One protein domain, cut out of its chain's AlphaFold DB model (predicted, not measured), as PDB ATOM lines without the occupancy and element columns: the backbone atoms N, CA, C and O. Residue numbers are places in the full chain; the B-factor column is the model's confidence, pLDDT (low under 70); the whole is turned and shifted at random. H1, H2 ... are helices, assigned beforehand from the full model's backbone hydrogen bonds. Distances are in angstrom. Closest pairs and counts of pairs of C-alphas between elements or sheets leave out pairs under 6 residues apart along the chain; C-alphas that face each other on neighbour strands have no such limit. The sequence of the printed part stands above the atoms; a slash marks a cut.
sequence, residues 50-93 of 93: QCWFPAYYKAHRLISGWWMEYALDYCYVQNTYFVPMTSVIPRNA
ATOM      1  N   GLN A  50      85.886 128.956  85.381       88.81
ATOM      2  CA  GLN A  50      84.808 128.668  86.328       88.81
ATOM      3  C   GLN A  50      83.685 127.958  85.580       88.81
ATOM      4  O   GLN A  50      83.175 128.476  84.588       88.81
ATOM      5  N   CYS A  51      83.317 126.766  86.044       90.06
ATOM      6  CA  CYS A  51      82.298 125.940  85.403       90.06
ATOM      7  C   CYS A  51      81.038 125.852  86.265       90.06
ATOM      8  O   CYS A  51      81.083 125.944  87.493       90.06
ATOM      9  N   TRP A  52      79.895 125.651  85.612       88.50
ATOM     10  CA  TRP A  52      78.653 125.360  86.314       88.50
ATOM     11  C   TRP A  52      78.564 123.868  86.628       88.50
ATOM     12  O   TRP A  52      78.572 123.034  85.723       88.50
ATOM     13  N   PHE A  53      78.431 123.538  87.910       87.12
ATOM     14  CA  PHE A  53      78.367 122.160  88.380       87.12
ATOM     15  C   PHE A  53      76.987 121.814  88.959       87.12
ATOM     16  O   PHE A  53      76.386 122.631  89.664       87.12
ATOM     17  N   PRO A  54      76.494 120.585  88.730       85.69
ATOM     18  CA  PRO A  54      75.327 120.047  89.420       85.69
ATOM     19  C   PRO A  54      75.432 120.103  90.953       85.69
ATOM     20  O   PRO A  54      76.503 119.933  91.537       85.69
ATOM     21  N   ALA A  55      74.291 120.276  91.627       80.25
ATOM     22  CA  ALA A  55      74.235 120.492  93.077       80.25
ATOM     23  C   ALA A  55      74.766 119.316  93.923       80.25
ATOM     24  O   ALA A  55      75.267 119.537  95.023       80.25
ATOM     25  N   TYR A  56      74.711 118.078  93.420       78.75
ATOM     26  CA  TYR A  56      75.187 116.898  94.153       78.75
ATOM     27  C   TYR A  56      76.718 116.845  94.298       78.75
ATOM     28  O   TYR A  56      77.211 116.215  95.231       78.75
ATOM     29  N   TYR A  57      77.485 117.561  93.464       73.25
ATOM     30  CA  TYR A  57      78.941 117.680  93.636       73.25
ATOM     31  C   TYR A  57      79.341 118.511  94.867       73.25
ATOM     32  O   TYR A  57      80.486 118.442  95.310       73.25
ATOM     33  N   LYS A  58      78.395 119.250  95.465       67.12
ATOM     34  CA  LYS A  58      78.597 120.044  96.690       67.12
ATOM     35  C   LYS A  58      78.396 119.245  97.986       67.12
ATOM     36  O   LYS A  58      78.627 119.780  99.064       67.12
ATOM     37  N   ALA A  59      77.946 117.988  97.912       60.66
ATOM     38  CA  ALA A  59      77.386 117.264  99.059       60.66
ATOM     39  C   ALA A  59      78.400 116.838 100.145       60.66
ATOM     40  O   ALA A  59      77.981 116.411 101.219       60.66
ATOM     41  N   HIS A  60      79.714 116.976  99.928       52.06
ATOM     42  CA  HIS A  60      80.719 116.637 100.940       52.06
ATOM     43  C   HIS A  60      81.718 117.788 101.134       52.06
ATOM     44  O   HIS A  60      82.763 117.823 100.488       52.06
ATOM     45  N   ARG A  61      81.362 118.678 102.081       51.78
ATOM     46  CA  ARG A  61      82.093 119.835 102.650       51.78
ATOM     47  C   ARG A  61      81.631 121.203 102.126       51.78
ATOM     48  O   ARG A  61      81.654 121.484 100.939       51.78
ATOM     49  N   LEU A  62      81.255 122.071 103.072       51.44
ATOM     50  CA  LEU A  62      80.775 123.462 102.927       51.44
ATOM     51  C   LEU A  62      81.712 124.422 102.150       51.44
ATOM     52  O   LEU A  62      81.393 125.596 101.996       51.44
ATOM     53  N   ILE A  63      82.859 123.934 101.682       56.22
ATOM     54  CA  ILE A  63      83.892 124.624 100.909       56.22
ATOM     55  C   ILE A  63      84.320 123.586  99.863       56.22
ATOM     56  O   ILE A  63      84.762 122.518 100.276       56.22
ATOM     57  N   SER A  64      84.080 123.862  98.573       62.22
ATOM     58  CA  SER A  64      84.389 123.043  97.382       62.22
ATOM     59  C   SER A  64      84.493 121.520  97.575       62.22
ATOM     60  O   SER A  64      85.484 120.999  98.080       62.22
ATOM     61  N   GLY A  65      83.496 120.767  97.098       72.94
ATOM     62  CA  GLY A  65      83.593 119.304  97.059       72.94
ATOM     63  C   GLY A  65      84.767 118.832  96.187       72.94
ATOM     64  O   GLY A  65      85.039 119.428  95.150       72.94
ATOM     65  N   TRP A  66      85.429 117.733  96.564       79.19
ATOM     66  CA  TRP A  66      86.587 117.161  95.842       79.19
ATOM     67  C   TRP A  66      86.327 116.909  94.349       79.19
ATOM     68  O   TRP A  66      87.205 117.086  93.512       79.19
ATOM     69  N   TRP A  67      85.095 116.525  94.015       85.12
ATOM     70  CA  TRP A  67      84.656 116.333  92.634       85.12
ATOM     71  C   TRP A  67      84.571 117.636  91.840       85.12
ATOM     72  O   TRP A  67      84.705 117.604  90.623       85.12
ATOM     73  N   MET A  68      84.334 118.761  92.513       85.25
ATOM     74  CA  MET A  68      84.216 120.067  91.876       85.25
ATOM     75  C   MET A  68      85.578 120.560  91.394       85.25
ATOM     76  O   MET A  68      85.695 120.926  90.232       85.25
ATOM     77  N   GLU A  69      86.603 120.474  92.243       85.56
ATOM     78  CA  GLU A  69      87.981 120.821  91.869       85.56
ATOM     79  C   GLU A  69      88.493 119.896  90.753       85.56
ATOM     80  O   GLU A  69      88.970 120.367  89.725       85.56
ATOM     81  N   TYR A  70      88.271 118.580  90.878       88.38
ATOM     82  CA  TYR A  70      88.640 117.626  89.826       88.38
ATOM     83  C   TYR A  70      87.961 117.929  88.482       88.38
ATOM     84  O   TYR A  70      88.602 117.898  87.433       88.38
ATOM     85  N   ALA A  71      86.657 118.212  88.495       89.88
ATOM     86  CA  ALA A  71      85.922 118.510  87.274       89.88
ATOM     87  C   ALA A  71      86.324 119.865  86.666       89.88
ATOM     88  O   ALA A  71      86.297 120.007  85.443       89.88
ATOM     89  N   LEU A  72      86.715 120.841  87.495       90.19
ATOM     90  CA  LEU A  72      87.249 122.129  87.048       90.19
ATOM     91  C   LEU A  72      88.565 121.936  86.283       90.19
ATOM     92  O   LEU A  72      88.683 122.403  85.149       90.19
ATOM     93  N   ASP A  73      89.500 121.181  86.862       90.00
ATOM     94  CA  ASP A  73      90.791 120.867  86.242       90.00
ATOM     95  C   ASP A  73      90.612 120.046  84.962       90.00
ATOM     96  O   ASP A  73      91.242 120.319  83.938       90.00
ATOM     97  N   TYR A  74      89.703 119.069  84.985       91.56
ATOM     98  CA  TYR A  74      89.391 118.266  83.808       91.56
ATOM     99  C   TYR A  74      88.854 119.130  82.659       91.56
ATOM    100  O   TYR A  74      89.296 118.980  81.522       91.56
ATOM    101  N   CYS A  75      87.941 120.061  82.949       91.88
ATOM    102  CA  CYS A  75      87.398 120.979  81.949       91.88
ATOM    103  C   CYS A  75      88.463 121.937  81.393       91.88
ATOM    104  O   CYS A  75      88.425 122.275  80.215       91.88
ATOM    105  N   TYR A  76      89.427 122.353  82.219       91.00
ATOM    106  CA  TYR A  76      90.525 123.216  81.782       91.00
ATOM    107  C   TYR A  76      91.511 122.504  80.844       91.00
ATOM    108  O   TYR A  76      92.011 123.109  79.898       91.00
ATOM    109  N   VAL A  77      91.799 121.223  81.095       91.62
ATOM    110  CA  VAL A  77      92.766 120.446  80.298       91.62
ATOM    111  C   VAL A  77      92.147 119.899  79.007       91.62
ATOM    112  O   VAL A  77      92.848 119.759  78.002       91.62
ATOM    113  N   GLN A  78      90.855 119.568  79.013       92.44
ATOM    114  CA  GLN A  78      90.161 119.041  77.837       92.44
ATOM    115  C   GLN A  78      89.719 120.150  76.872       92.44
ATOM    116  O   GLN A  78      89.411 121.269  77.273       92.44
ATOM    117  N   ASN A  79      89.639 119.826  75.576       92.38
ATOM    118  CA  ASN A  79      89.120 120.766  74.580       92.38
ATOM    119  C   ASN A  79      87.643 121.082  74.849       92.38
ATOM    120  O   ASN A  79      86.822 120.180  75.024       92.38
ATOM    121  N   THR A  80      87.303 122.369  74.815       91.19
ATOM    122  CA  THR A  80      85.928 122.861  74.936       91.19
ATOM    123  C   THR A  80      85.436 123.398  73.596       91.19
ATOM    124  O   THR A  80      86.221 123.777  72.725       91.19
ATOM    125  N   TYR A  81      84.120 123.413  73.409       90.62
ATOM    126  CA  TYR A  81      83.488 123.934  72.204       90.62
ATOM    127  C   TYR A  81      82.334 124.865  72.574       90.62
ATOM    128  O   TYR A  81      81.704 124.723  73.622       90.62
ATOM    129  N   PHE A  82      82.071 125.836  71.704       92.00
ATOM    130  CA  PHE A  82      80.978 126.784  71.874       92.00
ATOM    131  C   PHE A  82      79.741 126.328  71.097       92.00
ATOM    132  O   PHE A  82      79.830 125.995  69.915       92.00
ATOM    133  N   VAL A  83      78.580 126.369  71.754       91.56
ATOM    134  CA  VAL A  83      77.270 126.093  71.154       91.56
ATOM    135  C   VAL A  83      76.343 127.277  71.431       91.56
ATOM    136  O   VAL A  83      76.181 127.656  72.594       91.56
ATOM    137  N   PRO A  84      75.708 127.868  70.403       93.12
ATOM    138  CA  PRO A  84      74.679 128.879  70.604       93.12
ATOM    139  C   PRO A  84      73.520 128.339  71.447       93.12
ATOM    140  O   PRO A  84      73.031 127.239  71.196       93.12
ATOM    141  N   MET A  85      73.009 129.148  72.378       89.31
ATOM    142  CA  MET A  85      71.931 128.749  73.302       89.31
ATOM    143  C   MET A  85      70.632 128.301  72.603       89.31
ATOM    144  O   MET A  85      69.816 127.610  73.203       89.31
ATOM    145  N   THR A  86      70.424 128.694  71.344       93.25
ATOM    146  CA  THR A  86      69.248 128.335  70.532       93.25
ATOM    147  C   THR A  86      69.411 127.033  69.748       93.25
ATOM    148  O   THR A  86      68.453 126.569  69.131       93.25
ATOM    149  N   SER A  87      70.609 126.449  69.729       88.19
ATOM    150  CA  SER A  87      70.909 125.244  68.955       88.19
ATOM    151  C   SER A  87      70.885 123.987  69.825       88.19
ATOM    152  O   SER A  87      71.144 124.030  71.026       88.19
ATOM    153  N   VAL A  88      70.537 122.853  69.217       87.19
ATOM    154  CA  VAL A  88      70.518 121.554  69.900       87.19
ATOM    155  C   VAL A  88      71.946 121.020  69.990       87.19
ATOM    156  O   VAL A  88      72.673 121.042  68.999       87.19
ATOM    157  N   ILE A  89      72.331 120.507  71.162       87.25
ATOM    158  CA  ILE A  89      73.640 119.873  71.373       87.25
ATOM    159  C   ILE A  89      73.780 118.691  70.394       87.25
ATOM    160  O   ILE A  89      72.903 117.816  70.373       87.25
ATOM    161  N   PRO A  90      74.839 118.648  69.564       83.00
ATOM    162  CA  PRO A  90      75.041 117.560  68.616       83.00
ATOM    163  C   PRO A  90      75.190 116.233  69.367       83.00
ATOM    164  O   PRO A  90      75.939 116.131  70.332       83.00
ATOM    165  N   ARG A  91      74.463 115.198  68.928       78.06
ATOM    166  CA  ARG A  91      74.484 113.871  69.575       78.06
ATOM    167  C   ARG A  91      75.791 113.101  69.358       78.06
ATOM    168  O   ARG A  91      76.064 112.177  70.114       78.06
ATOM    169  N   ASN A  92      76.571 113.503  68.356       71.06
ATOM    170  CA  ASN A  92      77.867 112.929  68.023       71.06
ATOM    171  C   ASN A  92      78.852 114.100  67.912       71.06
ATOM    172  O   ASN A  92      78.848 114.803  66.899       71.06
ATOM    173  N   ALA A  93      79.611 114.338  68.974       57.06
ATOM    174  CA  ALA A  93      80.721 115.280  69.020       57.06
ATOM    175  C   ALA A  93      81.990 114.499  69.358       57.06
ATOM    176  O   ALA A  93      81.886 113.598  70.224       57.06
TER     177      ALA A  93
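This is residues 50 to 93 of the 93 residues of the protein "Innexin" of Nippostrongylus brasiliensis (UniProt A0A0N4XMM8). What is the shape? There is little regular structure: the helix H2 has the short H1 packed at its start and a long tail from its end, whose residues 82 to 92 stick out. How is it built? The printed part has 44 residues, with H1 then H2 holding 16, no named strand, class all helix. It is loose, radius of gyration of the C-alphas 13.3 A, spanning 36 by 21 by 17 A.

Where is H2? H2, residues 66 to 77, measures 17.0 A from C-alpha 66 at (86.587, 117.161, 95.842) to C-alpha 77 at (92.766, 120.446, 80.298). Where is H1? H1 is residues 55 to 58, 5.7 A long from first to last C-alpha.

Do they meet? H2 touches H1 with residues 66 to 68 alone; the closest C-alphas, of Tyr 57 and Trp 67, are 6.0 A apart. And the backbone? Every O i to N i+4 pair in H2 is within hydrogen-bond range; H1 is too short for one.

How far does it reach? The farthest C-alphas, of Leu 62 and Asn 92, are 36.6 A apart. Is it continuous and confident? The printed part has no cut, and the H1 to H2 link is short. Residues 58 to 64 and residue 93 have pLDDT under 70.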